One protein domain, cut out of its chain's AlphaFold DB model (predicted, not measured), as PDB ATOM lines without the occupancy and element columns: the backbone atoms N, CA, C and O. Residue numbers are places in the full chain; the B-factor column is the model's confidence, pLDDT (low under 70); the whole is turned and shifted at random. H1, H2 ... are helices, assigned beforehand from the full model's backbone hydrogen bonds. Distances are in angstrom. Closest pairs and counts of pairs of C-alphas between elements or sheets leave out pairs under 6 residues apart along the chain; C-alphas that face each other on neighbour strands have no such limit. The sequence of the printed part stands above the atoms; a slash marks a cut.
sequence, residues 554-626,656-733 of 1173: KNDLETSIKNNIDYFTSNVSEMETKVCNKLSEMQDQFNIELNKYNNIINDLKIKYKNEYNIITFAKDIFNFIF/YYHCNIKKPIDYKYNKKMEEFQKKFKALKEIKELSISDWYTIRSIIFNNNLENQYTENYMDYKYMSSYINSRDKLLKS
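AT A GLANCE: This is residues 554 to 626 and 656 to 733 of the 1173 residues of an uncharacterized protein of Neocallimastix californiae (UniProt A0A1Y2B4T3). One very long helix, H1, makes the axis of an extended rod; four shorter helices pack along its residues 557 to 587, and residues 609 to 626 stick out. H1, H2, H3 and H5 form an up-and-down bundle, each running against the one before. The printed part, all helix, has 151 residues with five named helices, H1 to H5 in order; radius of gyration of the C-alphas 27.6 A, spans 103 by 25 by 19 A.

HOW THE PARTS SIT: H1, residues 554 to 623, touches H2, residues 669 to 688, through residues 565 to 587 alone, closest C-alphas Thr 569 and Lys 684, 5.7 A. H3, residues 691 to 703, makes a hairpin with H2, closest C-alphas Ile 686 and Ile 697, 5.8 A. H4, residues 711 to 714, only just touches H1, with 3 pairs of C-alphas within 8 A, the closest Val 579 and Tyr 714, 6.3 A. H5, residues 717 to 733, touches H1, closest C-alphas Phe 568 and Ser 726, 5.2 A. O i to N i+4 pairs are within hydrogen-bond range throughout H1 and H5, in 13 of 16 in H2 and 7 of 9 in H3; H4 is too short.

IN THESE COORDINATES: H1 runs 98.2 A from C-alpha 554 at (88.663, 162.853, 190.222); H2 is 29.4 A long, and H5 ends at C-alpha 733, (91.711, 152.613, 192.753).

THE WHOLE: Residues 627 to 655 are not printed; C-alphas 626 and 656 are 29.6 A apart. pLDDT is under 70 in 38 residues, among them 608 to 626.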
ATOM      1  N   LYS A 554      88.966 163.645 191.412       85.19
ATOM      2  CA  LYS A 554      88.663 162.853 190.222       85.19
ATOM      3  C   LYS A 554      89.854 162.786 189.267       85.19
ATOM      4  O   LYS A 554      90.260 161.683 188.917       85.19
ATOM      5  N   ASN A 555      90.451 163.919 188.887       86.00
ATOM      6  CA  ASN A 555      91.622 163.954 187.999       86.00
ATOM      7  C   ASN A 555      92.847 163.238 188.610       86.00
ATOM      8  O   ASN A 555      93.578 162.539 187.898       86.00
ATOM      9  N   ASP A 556      93.055 163.351 189.925       80.31
ATOM     10  CA  ASP A 556      94.119 162.637 190.644       80.31
ATOM     11  C   ASP A 556      93.872 161.119 190.661       80.31
ATOM     12  O   ASP A 556      94.788 160.329 190.401       80.31
ATOM     13  N   LEU A 557      92.628 160.686 190.905       84.94
ATOM     14  CA  LEU A 557      92.240 159.275 190.818       84.94
ATOM     15  C   LEU A 557      92.323 158.741 189.387       84.94
ATOM     16  O   LEU A 557      92.822 157.636 189.206       84.94
ATOM     17  N   GLU A 558      91.913 159.501 188.373       85.25
ATOM     18  CA  GLU A 558      92.063 159.128 186.964       85.25
ATOM     19  C   GLU A 558      93.541 158.959 186.590       85.25
ATOM     20  O   GLU A 558      93.931 157.948 186.002       85.25
ATOM     21  N   THR A 559      94.401 159.885 187.018       86.56
ATOM     22  CA  THR A 559      95.854 159.797 186.813       86.56
ATOM     23  C   THR A 559      96.447 158.578 187.529       86.56
ATOM     24  O   THR A 559      97.232 157.825 186.948       86.56
ATOM     25  N   SER A 560      96.033 158.322 188.773       86.88
ATOM     26  CA  SER A 560      96.439 157.149 189.556       86.88
ATOM     27  C   SER A 560      95.968 155.834 188.925       86.88
ATOM     28  O   SER A 560      96.751 154.893 188.793       86.88
ATOM     29  N   ILE A 561      94.714 155.762 188.469       86.94
ATOM     30  CA  ILE A 561      94.150 154.605 187.765       86.94
ATOM     31  C   ILE A 561      94.914 154.364 186.467       86.94
ATOM     32  O   ILE A 561      95.316 153.231 186.231       86.94
ATOM     33  N   LYS A 562      95.191 155.400 185.670       88.00
ATOM     34  CA  LYS A 562      95.964 155.280 184.427       88.00
ATOM     35  C   LYS A 562      97.365 154.720 184.678       88.00
ATOM     36  O   LYS A 562      97.742 153.726 184.063       88.00
ATOM     37  N   ASN A 563      98.083 155.267 185.660       88.62
ATOM     38  CA  ASN A 563      99.391 154.757 186.080       88.62
ATOM     39  C   ASN A 563      99.316 153.302 186.584       88.62
ATOM     40  O   ASN A 563     100.197 152.494 186.288       88.62
ATOM     41  N   ASN A 564      98.256 152.937 187.313       89.50
ATOM     42  CA  ASN A 564      98.031 151.566 187.774       89.50
ATOM     43  C   ASN A 564      97.622 150.611 186.635       89.50
ATOM     44  O   ASN A 564      98.017 149.450 186.683       89.50
ATOM     45  N   ILE A 565      96.902 151.070 185.603       88.75
ATOM     46  CA  ILE A 565      96.612 150.313 184.371       88.75
ATOM     47  C   ILE A 565      97.909 150.062 183.599       88.75
ATOM     48  O   ILE A 565      98.159 148.929 183.187       88.75
ATOM     49  N   ASP A 566      98.763 151.073 183.442       86.38
ATOM     50  CA  ASP A 566     100.066 150.930 182.787       86.38
ATOM     51  C   ASP A 566     100.986 149.967 183.554       86.38
ATOM     52  O   ASP A 566     101.576 149.062 182.962       86.38
ATOM     53  N   TYR A 567     101.052 150.084 184.883       88.25
ATOM     54  CA  TYR A 567     101.837 149.180 185.725       88.25
ATOM     55  C   TYR A 567     101.283 147.742 185.723       88.25
ATOM     56  O   TYR A 567     102.042 146.781 185.594       88.25
ATOM     57  N   PHE A 568      99.959 147.581 185.795       90.06
ATOM     58  CA  PHE A 568      99.287 146.285 185.689       90.06
ATOM     59  C   PHE A 568      99.528 145.632 184.322       90.06
ATOM     60  O   PHE A 568      99.970 144.487 184.267       90.06
ATOM     61  N   THR A 569      99.316 146.353 183.217       87.69
ATOM     62  CA  THR A 569      99.530 145.823 181.856       87.69
ATOM     63  C   THR A 569     101.005 145.563 181.535       87.69
ATOM     64  O   THR A 569     101.309 144.651 180.759       87.69
ATOM     65  N   SER A 570     101.934 146.280 182.177       87.19
ATOM     66  CA  SER A 570     103.370 145.982 182.143       87.19
ATOM     67  C   SER A 570     103.695 144.664 182.856       87.19
ATOM     68  O   SER A 570     104.253 143.766 182.223       87.19
ATOM     69  N   ASN A 571     103.251 144.481 184.107       84.62
ATOM     70  CA  ASN A 571     103.425 143.220 184.845       84.62
ATOM     71  C   ASN A 571     102.761 142.038 184.122       84.62
ATOM     72  O   ASN A 571     103.329 140.953 184.055       84.62
ATOM     73  N   VAL A 572     101.584 142.252 183.528       85.94
ATOM     74  CA  VAL A 572     100.897 141.288 182.656       85.94
ATOM     75  C   VAL A 572     101.760 140.970 181.421       85.94
ATOM     76  O   VAL A 572     101.953 139.809 181.087       85.94
ATOM     77  N   SER A 573     102.388 141.945 180.766       84.44
ATOM     78  CA  SER A 573     103.274 141.664 179.619       84.44
ATOM     79  C   SER A 573     104.550 140.892 180.002       84.44
ATOM     80  O   SER A 573     104.989 140.016 179.251       84.44
ATOM     81  N   GLU A 574     105.129 141.154 181.177       82.19
ATOM     82  CA  GLU A 574     106.244 140.355 181.708       82.19
ATOM     83  C   GLU A 574     105.786 138.926 182.051       82.19
ATOM     84  O   GLU A 574     106.438 137.949 181.671       82.19
ATOM     85  N   MET A 575     104.629 138.796 182.706       79.12
ATOM     86  CA  MET A 575     104.037 137.519 183.104       79.12
ATOM     87  C   MET A 575     103.702 136.634 181.893       79.12
ATOM     88  O   MET A 575     103.995 135.438 181.919       79.12
ATOM     89  N   GLU A 576     103.162 137.221 180.819       82.94
ATOM     90  CA  GLU A 576     102.905 136.533 179.550       82.94
ATOM     91  C   GLU A 576     104.192 135.934 178.984       82.94
ATOM     92  O   GLU A 576     104.271 134.733 178.734       82.94
ATOM     93  N   THR A 577     105.227 136.771 178.862       82.62
ATOM     94  CA  THR A 577     106.530 136.391 178.308       82.62
ATOM     95  C   THR A 577     107.142 135.229 179.092       82.62
ATOM     96  O   THR A 577     107.612 134.256 178.505       82.62
ATOM     97  N   LYS A 578     107.108 135.289 180.430       80.81
ATOM     98  CA  LYS A 578     107.685 134.248 181.293       80.81
ATOM     99  C   LYS A 578     106.957 132.907 181.172       80.81
ATOM    100  O   LYS A 578     107.626 131.885 181.033       80.81
ATOM    101  N   VAL A 579     105.622 132.891 181.185       77.44
ATOM    102  CA  VAL A 579     104.857 131.634 181.078       77.44
ATOM    103  C   VAL A 579     104.892 131.075 179.660       77.44
ATOM    104  O   VAL A 579     105.056 129.869 179.514       77.44
ATOM    105  N   CYS A 580     104.799 131.905 178.617       79.25
ATOM    106  CA  CYS A 580     104.941 131.441 177.236       79.25
ATOM    107  C   CYS A 580     106.326 130.824 176.997       79.25
ATOM    108  O   CYS A 580     106.400 129.715 176.474       79.25
ATOM    109  N   ASN A 581     107.405 131.462 177.471       82.88
ATOM    110  CA  ASN A 581     108.743 130.869 177.409       82.88
ATOM    111  C   ASN A 581     108.803 129.538 178.173       82.88
ATOM    112  O   ASN A 581     109.315 128.561 177.638       82.88
ATOM    113  N   LYS A 582     108.235 129.455 179.386       80.25
ATOM    114  CA  LYS A 582     108.265 128.218 180.183       80.25
ATOM    115  C   LYS A 582     107.440 127.084 179.567       80.25
ATOM    116  O   LYS A 582     107.879 125.937 179.587       80.25
ATOM    117  N   LEU A 583     106.273 127.386 178.997       79.44
ATOM    118  CA  LEU A 583     105.456 126.410 178.272       79.44
ATOM    119  C   LEU A 583     106.147 125.954 176.980       79.44
ATOM    120  O   LEU A 583     106.123 124.758 176.701       79.44
ATOM    121  N   SER A 584     106.816 126.860 176.255       81.81
ATOM    122  CA  SER A 584     107.638 126.510 175.087       81.81
ATOM    123  C   SER A 584     108.813 125.615 175.480       81.81
ATOM    124  O   SER A 584     108.970 124.550 174.901       81.81
ATOM    125  N   GLU A 585     109.578 125.965 176.522       82.94
ATOM    126  CA  GLU A 585     110.663 125.125 177.052       82.94
ATOM    127  C   GLU A 585     110.174 123.713 177.409       82.94
ATOM    128  O   GLU A 585     110.833 122.730 177.082       82.94
ATOM    129  N   MET A 586     109.017 123.593 178.072       79.75
ATOM    130  CA  MET A 586     108.449 122.296 178.456       79.75
ATOM    131  C   MET A 586     107.915 121.505 177.256       79.75
ATOM    132  O   MET A 586     107.994 120.276 177.248       79.75
ATOM    133  N   GLN A 587     107.403 122.188 176.234       82.56
ATOM    134  CA  GLN A 587     107.002 121.588 174.965       82.56
ATOM    135  C   GLN A 587     108.213 121.110 174.158       82.56
ATOM    136  O   GLN A 587     108.191 119.995 173.642       82.56
ATOM    137  N   ASP A 588     109.285 121.895 174.098       81.88
ATOM    138  CA  ASP A 588     110.536 121.523 173.442       81.88
ATOM    139  C   ASP A 588     111.220 120.367 174.176       81.88
ATOM    140  O   ASP A 588     111.652 119.408 173.540       81.88
ATOM    141  N   GLN A 589     111.236 120.378 175.514       81.50
ATOM    142  CA  GLN A 589     111.690 119.243 176.323       81.50
ATOM    143  C   GLN A 589     110.850 117.989 176.061       81.50
ATOM    144  O   GLN A 589     111.426 116.938 175.785       81.50
ATOM    145  N   PHE A 590     109.517 118.093 176.055       83.56
ATOM    146  CA  PHE A 590     108.634 116.979 175.700       83.56
ATOM    147  C   PHE A 590     108.916 116.449 174.285       83.56
ATOM    148  O   PHE A 590     109.033 115.240 174.101       83.56
ATOM    149  N   ASN A 591     109.091 117.328 173.296       82.12
ATOM    150  CA  ASN A 591     109.425 116.947 171.923       82.12
ATOM    151  C   ASN A 591     110.800 116.263 171.840       82.12
ATOM    152  O   ASN A 591     110.952 115.268 171.134       82.12
ATOM    153  N   ILE A 592     111.800 116.748 172.582       84.25
ATOM    154  CA  ILE A 592     113.135 116.138 172.675       84.25
ATOM    155  C   ILE A 592     113.059 114.760 173.344       84.25
ATOM    156  O   ILE A 592     113.686 113.819 172.860       84.25
ATOM    157  N   GLU A 593     112.303 114.611 174.431       81.00
ATOM    158  CA  GLU A 593     112.095 113.329 175.113       81.00
ATOM    159  C   GLU A 593     111.324 112.336 174.242       81.00
ATOM    160  O   GLU A 593     111.728 111.178 174.137       81.00
ATOM    161  N   LEU A 594     110.270 112.787 173.558       83.94
ATOM    162  CA  LEU A 594     109.490 111.980 172.625       83.94
ATOM    163  C   LEU A 594     110.337 111.548 171.423       83.94
ATOM    164  O   LEU A 594     110.273 110.389 171.027       83.94
ATOM    165  N   ASN A 595     111.183 112.429 170.882       83.00
ATOM    166  CA  ASN A 595     112.102 112.090 169.796       83.00
ATOM    167  C   ASN A 595     113.213 111.138 170.254       83.00
ATOM    168  O   ASN A 595     113.489 110.165 169.559       83.00
ATOM    169  N   LYS A 596     113.807 111.337 171.440       82.19
ATOM    170  CA  LYS A 596     114.751 110.371 172.037       82.19
ATOM    171  C   LYS A 596     114.094 109.006 172.224       82.19
ATOM    172  O   LYS A 596     114.675 107.996 171.843       82.19
ATOM    173  N   TYR A 597     112.882 108.982 172.771       83.50
ATOM    174  CA  TYR A 597     112.095 107.769 172.950       83.50
ATOM    175  C   TYR A 597     111.827 107.067 171.613       83.50
ATOM    176  O   TYR A 597     112.152 105.891 171.463       83.50
ATOM    177  N   ASN A 598     111.303 107.794 170.622       81.44
ATOM    178  CA  ASN A 598     111.017 107.268 169.289       81.44
ATOM    179  C   ASN A 598     112.288 106.737 168.609       81.44
ATOM    180  O   ASN A 598     112.242 105.657 168.027       81.44
ATOM    181  N   ASN A 599     113.420 107.439 168.730       83.44
ATOM    182  CA  ASN A 599     114.705 107.004 168.183       83.44
ATOM    183  C   ASN A 599     115.193 105.714 168.847       83.44
ATOM    184  O   ASN A 599     115.508 104.773 168.134       83.44
ATOM    185  N   ILE A 600     115.172 105.612 170.184       79.88
ATOM    186  CA  ILE A 600     115.573 104.377 170.880       79.88
ATOM    187  C   ILE A 600     114.660 103.210 170.475       79.88
ATOM    188  O   ILE A 600     115.145 102.120 170.188       79.88
ATOM    189  N   ILE A 601     113.344 103.424 170.391       78.75
ATOM    190  CA  ILE A 601     112.401 102.396 169.926       78.75
ATOM    191  C   ILE A 601     112.648 102.019 168.457       78.75
ATOM    192  O   ILE A 601     112.506 100.850 168.102       78.75
ATOM    193  N   ASN A 602     113.042 102.967 167.604       78.62
ATOM    194  CA  ASN A 602     113.356 102.704 166.202       78.62
ATOM    195  C   ASN A 602     114.700 101.971 166.033       78.62
ATOM    196  O   ASN A 602     114.780 101.023 165.260       78.62
ATOM    197  N   ASP A 603     115.723 102.324 166.812       79.19
ATOM    198  CA  ASP A 603     117.010 101.621 166.854       79.19
ATOM    199  C   ASP A 603     116.842 100.187 167.374       79.19
ATOM    200  O   ASP A 603     117.429  99.257 166.822       79.19
ATOM    201  N   LEU A 604     115.995  99.980 168.391       75.00
ATOM    202  CA  LEU A 604     115.622  98.643 168.862       75.00
ATOM    203  C   LEU A 604     114.828  97.871 167.797       75.00
ATOM    204  O   LEU A 604     115.102  96.693 167.596       75.00
ATOM    205  N   LYS A 605     113.917  98.516 167.052       73.12
ATOM    206  CA  LYS A 605     113.238  97.910 165.886       73.12
ATOM    207  C   LYS A 605     114.224  97.502 164.787       73.12
ATOM    208  O   LYS A 605     114.082  96.425 164.215       73.12
ATOM    209  N   ILE A 606     115.227  98.330 164.494       72.25
ATOM    210  CA  ILE A 606     116.254  98.047 163.480       72.25
ATOM    211  C   ILE A 606     117.190  96.927 163.949       72.25
ATOM    212  O   ILE A 606     117.463  96.014 163.171       72.25
ATOM    213  N   LYS A 607     117.632  96.936 165.215       70.44
ATOM    214  CA  LYS A 607     118.385  95.821 165.813       70.44
ATOM    215  C   LYS A 607     117.595  94.520 165.755       70.44
ATOM    216  O   LYS A 607     118.119  93.549 165.223       70.44
ATOM    217  N   TYR A 608     116.333  94.539 166.181       67.69
ATOM    218  CA  TYR A 608     115.459  93.368 166.150       67.69
ATOM    219  C   TYR A 608     115.307  92.823 164.731       67.69
ATOM    220  O   TYR A 608     115.439  91.627 164.508       67.69
ATOM    221  N   LYS A 609     115.123  93.704 163.742       67.38
ATOM    222  CA  LYS A 609     115.032  93.329 162.326       67.38
ATOM    223  C   LYS A 609     116.350  92.770 161.762       67.38
ATOM    224  O   LYS A 609     116.316  91.895 160.900       67.38
ATOM    225  N   ASN A 610     117.500  93.235 162.245       64.12
ATOM    226  CA  ASN A 610     118.810  92.725 161.832       64.12
ATOM    227  C   ASN A 610     119.163  91.391 162.515       64.12
ATOM    228  O   ASN A 610     119.668  90.491 161.850       64.12
ATOM    229  N   GLU A 611     118.850  91.227 163.802       61.66
ATOM    230  CA  GLU A 611     118.960  89.949 164.522       61.66
ATOM    231  C   GLU A 611     117.977  88.915 163.947       61.66
ATOM    232  O   GLU A 611     118.360  87.770 163.705       61.66
ATOM    233  N   TYR A 612     116.759  89.338 163.589       59.28
ATOM    234  CA  TYR A 612     115.803  88.542 162.818       59.28
ATOM    235  C   TYR A 612     116.410  88.065 161.496       59.28
ATOM    236  O   TYR A 612     116.393  86.870 161.244       59.28
ATOM    237  N   ASN A 613     117.026  88.938 160.688       56.62
ATOM    238  CA  ASN A 613     117.670  88.522 159.433       56.62
ATOM    239  C   ASN A 613     118.774  87.460 159.632       56.62
ATOM    240  O   ASN A 613     118.956  86.616 158.758       56.62
ATOM    241  N   ILE A 614     119.480  87.458 160.770       50.59
ATOM    242  CA  ILE A 614     120.467  86.416 161.113       50.59
ATOM    243  C   ILE A 614     119.768  85.088 161.463       50.59
ATOM    244  O   ILE A 614     120.220  84.024 161.040       50.59
ATOM    245  N   ILE A 615     118.640  85.136 162.177       52.28
ATOM    246  CA  ILE A 615     117.814  83.953 162.481       52.28
ATOM    247  C   ILE A 615     117.143  83.407 161.209       52.28
ATOM    248  O   ILE A 615     117.089  82.192 161.023       52.28
ATOM    249  N   THR A 616     116.685  84.271 160.300       53.16
ATOM    250  CA  THR A 616     116.123  83.876 159.000       53.16
ATOM    251  C   THR A 616     117.192  83.240 158.118       53.16
ATOM    252  O   THR A 616     116.946  82.173 157.577       53.16
ATOM    253  N   PHE A 617     118.415  83.782 158.074       49.72
ATOM    254  CA  PHE A 617     119.543  83.149 157.376       49.72
ATOM    255  C   PHE A 617     119.864  81.745 157.929       49.72
ATOM    256  O   PHE A 617     120.099  80.809 157.164       49.72
ATOM    257  N   ALA A 618     119.806  81.560 159.254       46.56
ATOM    258  CA  ALA A 618     119.935  80.238 159.872       46.56
ATOM    259  C   ALA A 618     118.751  79.298 159.542       46.56
ATOM    260  O   ALA A 618     118.949  78.088 159.424       46.56
ATOM    261  N   LYS A 619     117.538  79.838 159.351       51.25
ATOM    262  CA  LYS A 619     116.357  79.087 158.890       51.25
ATOM    263  C   LYS A 619     116.362  78.784 157.391       51.25
ATOM    264  O   LYS A 619     115.857  77.735 157.024       51.25
ATOM    265  N   ASP A 620     116.958  79.607 156.537       53.00
ATOM    266  CA  ASP A 620     117.071  79.316 155.101       53.00
ATOM    267  C   ASP A 620     118.043  78.150 154.847       53.00
ATOM    268  O   ASP A 620     117.782  77.289 154.007       53.00
ATOM    269  N   ILE A 621     119.096  78.032 155.668       48.78
ATOM    270  CA  ILE A 621     119.931  76.818 155.751       48.78
ATOM    271  C   ILE A 621     119.106  75.601 156.216       48.78
ATOM    272  O   ILE A 621     119.342  74.485 155.758       48.78
ATOM    273  N   PHE A 622     118.122  75.801 157.096       48.81
ATOM    274  CA  PHE A 622     117.235  74.743 157.597       48.81
ATOM    275  C   PHE A 622     116.178  74.321 156.558       48.81
ATOM    276  O   PHE A 622     115.920  73.133 156.390       48.81
ATOM    277  N   ASN A 623     115.618  75.269 155.802       49.78
ATOM    278  CA  ASN A 623     114.664  75.020 154.716       49.78
ATOM    279  C   ASN A 623     115.311  74.284 153.532       49.78
ATOM    280  O   ASN A 623     114.636  73.514 152.860       49.78
ATOM    281  N   PHE A 624     116.624  74.428 153.312       53.16
ATOM    282  CA  PHE A 624     117.357  73.621 152.326       53.16
ATOM    283  C   PHE A 624     117.309  72.102 152.619       53.16
ATOM    284  O   PHE A 624     117.578  71.295 151.732       53.16
ATOM    285  N   ILE A 625     116.958  71.697 153.847       53.00
ATOM    286  CA  ILE A 625     116.871  70.290 154.276       53.00
ATOM    287  C   ILE A 625     115.464  69.694 154.041       53.00
ATOM    288  O   ILE A 625     115.334  68.471 153.977       53.00
ATOM    289  N   PHE A 626     114.417  70.515 153.864       56.19
ATOM    290  CA  PHE A 626     113.020  70.059 153.763       56.19
ATOM    291  C   PHE A 626     112.348  70.518 152.461       56.19
ATOM    292  O   PHE A 626     112.142  71.703 152.222       56.19
ATOM    293  N   TYR A 656     111.336  92.023 174.980       67.44
ATOM    294  CA  TYR A 656     112.450  91.255 174.411       67.44
ATOM    295  C   TYR A 656     113.822  91.793 174.849       67.44
ATOM    296  O   TYR A 656     114.610  91.059 175.433       67.44
ATOM    297  N   TYR A 657     114.081  93.096 174.676       71.25
ATOM    298  CA  TYR A 657     115.336  93.730 175.121       71.25
ATOM    299  C   TYR A 657     115.339  94.173 176.599       71.25
ATOM    300  O   TYR A 657     116.220  94.928 177.012       71.25
ATOM    301  N   HIS A 658     114.342  93.762 177.390       70.50
ATOM    302  CA  HIS A 658     114.156  94.144 178.801       70.50
ATOM    303  C   HIS A 658     114.264  95.668 179.073       70.50
ATOM    304  O   HIS A 658     114.773  96.116 180.103       70.50
ATOM    305  N   CYS A 659     113.781  96.493 178.139       66.94
ATOM    306  CA  CYS A 659     113.994  97.938 178.115       66.94
ATOM    307  C   CYS A 659     112.829  98.718 178.760       66.94
ATOM    308  O   CYS A 659     111.798  98.982 178.134       66.94
ATOM    309  N   ASN A 660     113.007  99.147 180.013       66.75
ATOM    310  CA  ASN A 660     111.979  99.806 180.836       66.75
ATOM    311  C   ASN A 660     111.802 101.325 180.582       66.75
ATOM    312  O   ASN A 660     111.599 102.105 181.513       66.75
ATOM    313  N   ILE A 661     111.843 101.762 179.321       67.19
ATOM    314  CA  ILE A 661     111.565 103.157 178.933       67.19
ATOM    315  C   ILE A 661     110.066 103.397 178.694       67.19
ATOM    316  O   ILE A 661     109.395 102.678 177.945       67.19
ATOM    317  N   LYS A 662     109.522 104.439 179.331       73.50
ATOM    318  CA  LYS A 662     108.125 104.875 179.174       73.50
ATOM    319  C   LYS A 662     108.024 105.950 178.093       73.50
ATOM    320  O   LYS A 662     108.902 106.800 177.995       73.50
ATOM    321  N   LYS A 663     106.941 105.922 177.311       74.88
ATOM    322  CA  LYS A 663     106.615 107.004 176.375       74.88
ATOM    323  C   LYS A 663     106.194 108.238 177.184       74.88
ATOM    324  O   LYS A 663     105.368 108.068 178.087       74.88
ATOM    325  N   PRO A 664     106.726 109.441 176.913       69.56
ATOM    326  CA  PRO A 664     106.239 110.647 177.571       69.56
ATOM    327  C   PRO A 664     104.774 110.911 177.175       69.56
ATOM    328  O   PRO A 664     104.344 110.584 176.067       69.56
ATOM    329  N   ILE A 665     103.991 111.448 178.111       68.12
ATOM    330  CA  ILE A 665     102.536 111.638 177.976       68.12
ATOM    331  C   ILE A 665     102.254 112.884 177.128       68.12
ATOM    332  O   ILE A 665     102.900 113.904 177.334       68.12
ATOM    333  N   ASP A 666     101.270 112.836 176.221       68.19
ATOM    334  CA  ASP A 666     100.817 114.026 175.485       68.19
ATOM    335  C   ASP A 666     100.213 115.068 176.444       68.19
ATOM    336  O   ASP A 666      99.081 114.952 176.928       68.19
ATOM    337  N   TYR A 667     101.007 116.095 176.730       65.56
ATOM    338  CA  TYR A 667     100.597 117.264 177.481       65.56
ATOM    339  C   TYR A 667     100.146 118.353 176.504       65.56
ATOM    340  O   TYR A 667     100.931 118.855 175.703       65.56
ATOM    341  N   LYS A 668      98.886 118.788 176.632       72.31
ATOM    342  CA  LYS A 668      98.233 119.796 175.771       72.31
ATOM    343  C   LYS A 668      98.764 121.232 175.982       72.31
ATOM    344  O   LYS A 668      97.983 122.146 176.252       72.31
ATOM    345  N   TYR A 669     100.081 121.436 175.894       74.69
ATOM    346  CA  TYR A 669     100.757 122.714 176.143       74.69
ATOM    347  C   TYR A 669     100.321 123.809 175.161       74.69
ATOM    348  O   TYR A 669      99.959 124.886 175.622       74.69
ATOM    349  N   ASN A 670     100.213 123.514 173.856       67.75
ATOM    350  CA  ASN A 670      99.682 124.455 172.853       67.75
ATOM    351  C   ASN A 670      98.309 125.011 173.261       67.75
ATOM    352  O   ASN A 670      98.136 126.221 173.370       67.75
ATOM    353  N   LYS A 671      97.351 124.130 173.583       74.12
ATOM    354  CA  LYS A 671      95.999 124.546 173.984       74.12
ATOM    355  C   LYS A 671      96.014 125.381 175.270       74.12
ATOM    356  O   LYS A 671      95.295 126.369 175.375       74.12
ATOM    357  N   LYS A 672      96.858 125.009 176.240       74.75
ATOM    358  CA  LYS A 672      97.070 125.800 177.460       74.75
ATOM    359  C   LYS A 672      97.653 127.181 177.153       74.75
ATOM    360  O   LYS A 672      97.235 128.131 177.807       74.75
ATOM    361  N   MET A 673      98.577 127.288 176.195       78.69
ATOM    362  CA  MET A 673      99.193 128.548 175.773       78.69
ATOM    363  C   MET A 673      98.199 129.443 175.023       78.69
ATOM    364  O   MET A 673      98.136 130.629 175.319       78.69
ATOM    365  N   GLU A 674      97.363 128.888 174.143       78.56
ATOM    366  CA  GLU A 674      96.275 129.614 173.466       78.56
ATOM    367  C   GLU A 674      95.219 130.131 174.459       78.56
ATOM    368  O   GLU A 674      94.851 131.307 174.428       78.56
ATOM    369  N   GLU A 675      94.746 129.277 175.379       78.31
ATOM    370  CA  GLU A 675      93.794 129.663 176.435       78.31
ATOM    371  C   GLU A 675      94.386 130.745 177.363       78.31
ATOM    372  O   GLU A 675      93.676 131.666 177.776       78.31
ATOM    373  N   PHE A 676      95.690 130.676 177.641       80.25
ATOM    374  CA  PHE A 676      96.438 131.660 178.423       80.25
ATOM    375  C   PHE A 676      96.594 132.995 177.673       80.25
ATOM    376  O   PHE A 676      96.133 134.022 178.167       80.25
ATOM    377  N   GLN A 677      97.143 132.995 176.454       81.38
ATOM    378  CA  GLN A 677      97.316 134.194 175.620       81.38
ATOM    379  C   GLN A 677      95.986 134.912 175.362       81.38
ATOM    380  O   GLN A 677      95.922 136.140 175.406       81.38
ATOM    381  N   LYS A 678      94.885 134.169 175.184       83.75
ATOM    382  CA  LYS A 678      93.540 134.749 175.051       83.75
ATOM    383  C   LYS A 678      93.111 135.542 176.295       83.75
ATOM    384  O   LYS A 678      92.562 136.632 176.147       83.75
ATOM    385  N   LYS A 679      93.389 135.035 177.504       82.19
ATOM    386  CA  LYS A 679      93.144 135.763 178.766       82.19
ATOM    387  C   LYS A 679      94.061 136.980 178.909       82.19
ATOM    388  O   LYS A 679      93.605 138.037 179.332       82.19
ATOM    389  N   PHE A 680      95.330 136.855 178.520       84.31
ATOM    390  CA  PHE A 680      96.290 137.962 178.552       84.31
ATOM    391  C   PHE A 680      95.915 139.101 177.616       84.31
ATOM    392  O   PHE A 680      95.974 140.260 178.021       84.31
ATOM    393  N   LYS A 681      95.467 138.780 176.400       84.25
ATOM    394  CA  LYS A 681      94.966 139.775 175.454       84.25
ATOM    395  C   LYS A 681      93.797 140.564 176.053       84.25
ATOM    396  O   LYS A 681      93.882 141.787 176.115       84.25
ATOM    397  N   ALA A 682      92.799 139.877 176.617       83.94
ATOM    398  CA  ALA A 682      91.678 140.526 177.300       83.94
ATOM    399  C   ALA A 682      92.136 141.436 178.461       83.94
ATOM    400  O   ALA A 682      91.670 142.562 178.586       83.94
ATOM    401  N   LEU A 683      93.099 141.003 179.285       86.94
ATOM    402  CA  LEU A 683      93.654 141.842 180.360       86.94
ATOM    403  C   LEU A 683      94.435 143.070 179.853       86.94
ATOM    404  O   LEU A 683      94.537 144.058 180.579       86.94
ATOM    405  N   LYS A 684      94.989 143.030 178.635       86.50
ATOM    406  CA  LYS A 684      95.687 144.168 178.011       86.50
ATOM    407  C   LYS A 684      94.737 145.164 177.348       86.50
ATOM    408  O   LYS A 684      95.016 146.357 177.401       86.50
ATOM    409  N   GLU A 685      93.605 144.699 176.815       86.38
ATOM    410  CA  GLU A 685      92.539 145.533 176.222       86.38
ATOM    411  C   GLU A 685      92.003 146.596 177.209       86.38
ATOM    412  O   GLU A 685      91.532 147.650 176.794       86.38
ATOM    413  N   ILE A 686      92.186 146.408 178.524       87.12
ATOM    414  CA  ILE A 686      91.921 147.422 179.566       87.12
ATOM    415  C   ILE A 686      92.624 148.765 179.295       87.12
ATOM    416  O   ILE A 686      92.083 149.812 179.641       87.12
ATOM    417  N   LYS A 687      93.809 148.758 178.674       86.62
ATOM    418  CA  LYS A 687      94.564 149.979 178.347       86.62
ATOM    419  C   LYS A 687      93.918 150.817 177.232       86.62
ATOM    420  O   LYS A 687      94.262 151.986 177.074       86.62
ATOM    421  N   GLU A 688      92.988 150.233 176.481       84.12
ATOM    422  CA  GLU A 688      92.241 150.887 175.400       84.12
ATOM    423  C   GLU A 688      90.874 151.425 175.875       84.12
ATOM    424  O   GLU A 688      90.228 152.185 175.155       84.12
ATOM    425  N   LEU A 689      90.440 151.066 177.092       83.50
ATOM    426  CA  LEU A 689      89.172 151.500 177.684       83.50
ATOM    427  C   LEU A 689      89.285 152.857 178.391       83.50
ATOM    428  O   LEU A 689      90.337 153.233 178.911       83.50
ATOM    429  N   SER A 690      88.166 153.583 178.457       84.19
ATOM    430  CA  SER A 690      88.088 154.815 179.241       84.19
ATOM    431  C   SER A 690      87.985 154.500 180.737       84.19
ATOM    432  O   SER A 690      87.443 153.468 181.131       84.19
ATOM    433  N   ILE A 691      88.454 155.401 181.604       83.81
ATOM    434  CA  ILE A 691      88.355 155.207 183.065       83.81
ATOM    435  C   ILE A 691      86.887 155.219 183.528       83.81
ATOM    436  O   ILE A 691      86.523 154.501 184.458       83.81
ATOM    437  N   SER A 692      86.016 155.938 182.813       78.12
ATOM    438  CA  SER A 692      84.558 155.872 182.966       78.12
ATOM    439  C   SER A 692      83.979 154.459 182.783       78.12
ATOM    440  O   SER A 692      82.977 154.140 183.422       78.12
ATOM    441  N   ASP A 693      84.636 153.575 182.023       84.44
ATOM    442  CA  ASP A 693      84.249 152.166 181.847       84.44
ATOM    443  C   ASP A 693      84.734 151.259 183.001       84.44
ATOM    444  O   ASP A 693      84.941 150.055 182.820       84.44
ATOM    445  N   TRP A 694      84.919 151.808 184.209       82.06
ATOM    446  CA  TRP A 694      85.483 151.119 185.382       82.06
ATOM    447  C   TRP A 694      84.842 149.748 185.672       82.06
ATOM    448  O   TRP A 694      85.534 148.821 186.097       82.06
ATOM    449  N   TYR A 695      83.536 149.590 185.424       82.56
ATOM    450  CA  TYR A 695      82.816 148.327 185.616       82.56
ATOM    451  C   TYR A 695      83.235 147.269 184.587       82.56
ATOM    452  O   TYR A 695      83.428 146.100 184.934       82.56
ATOM    453  N   THR A 696      83.429 147.680 183.333       84.56
ATOM    454  CA  THR A 696      83.956 146.844 182.248       84.56
ATOM    455  C   THR A 696      85.391 146.432 182.563       84.56
ATOM    456  O   THR A 696      85.700 145.243 182.542       84.56
ATOM    457  N   ILE A 697      86.234 147.383 182.982       85.56
ATOM    458  CA  ILE A 697      87.616 147.126 183.418       85.56
ATOM    459  C   ILE A 697      87.646 146.108 184.574       85.56
ATOM    460  O   ILE A 697      88.316 145.078 184.479       85.56
ATOM    461  N   ARG A 698      86.867 146.337 185.643       84.62
ATOM    462  CA  ARG A 698      86.742 145.426 186.799       84.62
ATOM    463  C   ARG A 698      86.280 144.030 186.375       84.62
ATOM    464  O   ARG A 698      86.830 143.036 186.851       84.62
ATOM    465  N   SER A 699      85.305 143.949 185.470       84.06
ATOM    466  CA  SER A 699      84.772 142.683 184.953       84.06
ATOM    467  C   SER A 699      85.810 141.912 184.136       84.06
ATOM    468  O   SER A 699      85.930 140.699 184.297       84.06
ATOM    469  N   ILE A 700      86.607 142.595 183.308       86.38
ATOM    470  CA  ILE A 700      87.694 141.976 182.539       86.38
ATOM    471  C   ILE A 700      88.770 141.413 183.479       86.38
ATOM    472  O   ILE A 700      89.176 140.264 183.290       86.38
ATOM    473  N   ILE A 701      89.181 142.162 184.512       84.81
ATOM    474  CA  ILE A 701      90.146 141.695 185.527       84.81
ATOM    475  C   ILE A 701      89.618 140.450 186.250       84.81
ATOM    476  O   ILE A 701      90.341 139.463 186.389       84.81
ATOM    477  N   PHE A 702      88.362 140.481 186.702       82.69
ATOM    478  CA  PHE A 702      87.766 139.391 187.475       82.69
ATOM    479  C   PHE A 702      87.578 138.116 186.637       82.69
ATOM    480  O   PHE A 702      88.023 137.039 187.034       82.69
ATOM    481  N   ASN A 703      86.992 138.242 185.443       82.56
ATOM    482  CA  ASN A 703      86.691 137.107 184.563       82.56
ATOM    483  C   ASN A 703      87.950 136.444 183.976       82.56
ATOM    484  O   ASN A 703      87.909 135.273 183.597       82.56
ATOM    485  N   ASN A 704      89.073 137.169 183.916       79.81
ATOM    486  CA  ASN A 704      90.353 136.672 183.405       79.81
ATOM    487  C   ASN A 704      91.424 136.521 184.503       79.81
ATOM    488  O   ASN A 704      92.610 136.471 184.178       79.81
ATOM    489  N   ASN A 705      91.042 136.420 185.787       74.38
ATOM    490  CA  ASN A 705      92.000 136.249 186.885       74.38
ATOM    491  C   ASN A 705      92.906 135.019 186.658       74.38
ATOM    492  O   ASN A 705      92.441 133.915 186.358       74.38
ATOM    493  N   LEU A 706      94.216 135.226 186.804       70.69
ATOM    494  CA  LEU A 706      95.268 134.266 186.446       70.69
ATOM    495  C   LEU A 706      95.732 133.394 187.624       70.69
ATOM    496  O   LEU A 706      96.428 132.394 187.427       70.69
ATOM    497  N   GLU A 707      95.336 133.776 188.837       63.94
ATOM    498  CA  GLU A 707      95.705 133.151 190.114       63.94
ATOM    499  C   GLU A 707      95.235 131.690 190.229       63.94
ATOM    500  O   GLU A 707      95.947 130.839 190.745       63.94
ATOM    501  N   ASN A 708      94.069 131.357 189.665       56.69
ATOM    502  CA  ASN A 708      93.407 130.072 189.922       56.69
ATOM    503  C   ASN A 708      93.781 128.928 188.952       56.69
ATOM    504  O   ASN A 708      93.158 127.870 189.018       56.69
ATOM    505  N   GLN A 709      94.700 129.123 187.990       57.34
ATOM    506  CA  GLN A 709      94.951 128.110 186.937       57.34
ATOM    507  C   GLN A 709      96.403 127.935 186.459       57.34
ATOM    508  O   GLN A 709      96.744 126.838 186.017       57.34
ATOM    509  N   TYR A 710      97.253 128.968 186.503       59.25
ATOM    510  CA  TYR A 710      98.576 128.922 185.847       59.25
ATOM    511  C   TYR A 710      99.763 129.236 186.769       59.25
ATOM    512  O   TYR A 710     100.908 129.005 186.390       59.25
ATOM    513  N   THR A 711      99.519 129.753 187.972       54.28
ATOM    514  CA  THR A 711     100.565 130.337 188.825       54.28
ATOM    515  C   THR A 711     101.288 129.321 189.710       54.28
ATOM    516  O   THR A 711     102.489 129.457 189.894       54.28
ATOM    517  N   GLU A 712     100.630 128.256 190.177       54.56
ATOM    518  CA  GLU A 712     101.285 127.243 191.034       54.56
ATOM    519  C   GLU A 712     102.286 126.335 190.292       54.56
ATOM    520  O   GLU A 712     103.164 125.754 190.920       54.56
ATOM    521  N   ASN A 713     102.168 126.197 188.964       56.94
ATOM    522  CA  ASN A 713     102.926 125.200 188.189       56.94
ATOM    523  C   ASN A 713     104.015 125.783 187.268       56.94
ATOM    524  O   ASN A 713     104.829 125.022 186.747       56.94
ATOM    525  N   TYR A 714     104.019 127.098 187.018       65.94
ATOM    526  CA  TYR A 714     104.836 127.710 185.952       65.94
ATOM    527  C   TYR A 714     105.501 129.051 186.344       65.94
ATOM    528  O   TYR A 714     105.997 129.756 185.465       65.94
ATOM    529  N   MET A 715     105.497 129.440 187.628       67.38
ATOM    530  CA  MET A 715     105.888 130.783 188.094       67.38
ATOM    531  C   MET A 715     106.644 130.783 189.429       67.38
ATOM    532  O   MET A 715     106.301 130.042 190.345       67.38
ATOM    533  N   ASP A 716     107.598 131.711 189.574       66.25
ATOM    534  CA  ASP A 716     108.208 132.031 190.869       66.25
ATOM    535  C   ASP A 716     107.328 132.998 191.680       66.25
ATOM    536  O   ASP A 716     106.764 133.965 191.152       66.25
ATOM    537  N   TYR A 717     107.320 132.815 193.004       70.94
ATOM    538  CA  TYR A 717     106.552 133.610 193.974       70.94
ATOM    539  C   TYR A 717     106.711 135.137 193.823       70.94
ATOM    540  O   TYR A 717     105.765 135.896 194.049       70.94
ATOM    541  N   LYS A 718     107.895 135.605 193.398       77.75
ATOM    542  CA  LYS A 718     108.194 137.030 193.175       77.75
ATOM    543  C   LYS A 718     107.280 137.658 192.117       77.75
ATOM    544  O   LYS A 718     106.753 138.744 192.339       77.75
ATOM    545  N   TYR A 719     107.086 136.985 190.983       73.88
ATOM    546  CA  TYR A 719     106.301 137.511 189.861       73.88
ATOM    547  C   TYR A 719     104.799 137.437 190.140       73.88
ATOM    548  O   TYR A 719     104.078 138.400 189.881       73.88
ATOM    549  N   MET A 720     104.351 136.344 190.767       74.56
ATOM    550  CA  MET A 720     102.989 136.214 191.291       74.56
ATOM    551  C   MET A 720     102.653 137.361 192.256       74.56
ATOM    552  O   MET A 720     101.622 138.018 192.106       74.56
ATOM    553  N   SER A 721     103.565 137.669 193.184       76.12
ATOM    554  CA  SER A 721     103.420 138.786 194.122       76.12
ATOM    555  C   SER A 721     103.332 140.143 193.413       76.12
ATOM    556  O   SER A 721     102.506 140.968 193.795       76.12
ATOM    557  N   SER A 722     104.135 140.397 192.372       79.62
ATOM    558  CA  SER A 722     104.042 141.640 191.585       79.62
ATOM    559  C   SER A 722     102.687 141.787 190.884       79.62
ATOM    560  O   SER A 722     102.063 142.845 190.991       79.62
ATOM    561  N   TYR A 723     102.201 140.726 190.226       84.56
ATOM    562  CA  TYR A 723     100.896 140.719 189.555       84.56
ATOM    563  C   TYR A 723      99.751 141.001 190.539       84.56
ATOM    564  O   TYR A 723      99.001 141.956 190.326       84.56
ATOM    565  N   ILE A 724      99.671 140.242 191.641       81.31
ATOM    566  CA  ILE A 724      98.642 140.394 192.686       81.31
ATOM    567  C   ILE A 724      98.665 141.820 193.252       81.31
ATOM    568  O   ILE A 724      97.649 142.510 193.228       81.31
ATOM    569  N   ASN A 725      99.842 142.321 193.644       84.88
ATOM    570  CA  ASN A 725      99.980 143.682 194.163       84.88
ATOM    571  C   ASN A 725      99.540 144.756 193.152       84.88
ATOM    572  O   ASN A 725      98.954 145.760 193.557       84.88
ATOM    573  N   SER A 726      99.804 144.586 191.848       86.19
ATOM    574  CA  SER A 726      99.315 145.534 190.832       86.19
ATOM    575  C   SER A 726      97.811 145.431 190.578       86.19
ATOM    576  O   SER A 726      97.150 146.459 190.453       86.19
ATOM    577  N   ARG A 727      97.262 144.210 190.565       88.62
ATOM    578  CA  ARG A 727      95.830 143.941 190.397       88.62
ATOM    579  C   ARG A 727      95.031 144.581 191.527       88.62
ATOM    580  O   ARG A 727      94.078 145.308 191.273       88.62
ATOM    581  N   ASP A 728      95.450 144.346 192.765       86.19
ATOM    582  CA  ASP A 728      94.713 144.771 193.953       86.19
ATOM    583  C   ASP A 728      94.796 146.297 194.139       86.19
ATOM    584  O   ASP A 728      93.803 146.931 194.501       86.19
ATOM    585  N   LYS A 729      95.932 146.923 193.786       87.81
ATOM    586  CA  LYS A 729      96.053 148.391 193.686       87.81
ATOM    587  C   LYS A 729      95.127 148.983 192.624       87.81
ATOM    588  O   LYS A 729      94.463 149.985 192.898       87.81
ATOM    589  N   LEU A 730      95.057 148.378 191.436       89.62
ATOM    590  CA  LEU A 730      94.179 148.837 190.359       89.62
ATOM    591  C   LEU A 730      92.698 148.702 190.749       89.62
ATOM    592  O   LEU A 730      91.961 149.683 190.673       89.62
ATOM    593  N   LEU A 731      92.277 147.537 191.253       87.31
ATOM    594  CA  LEU A 731      90.906 147.300 191.721       87.31
ATOM    595  C   LEU A 731      90.499 148.274 192.835       87.31
ATOM    596  O   LEU A 731      89.426 148.871 192.755       87.31
ATOM    597  N   LYS A 732      91.371 148.503 193.825       89.06
ATOM    598  CA  LYS A 732      91.131 149.473 194.904       89.06
ATOM    599  C   LYS A 732      91.001 150.908 194.383       89.06
ATOM    600  O   LYS A 732      90.187 151.673 194.899       89.06
ATOM    601  N   SER A 733      91.776 151.278 193.364       84.62
ATOM    602  CA  SER A 733      91.711 152.613 192.753       84.62
ATOM    603  C   SER A 733      90.400 152.812 191.981       84.62
ATOM    604  O   SER A 733      89.725 153.817 192.179       84.62
TER     605      SER A 733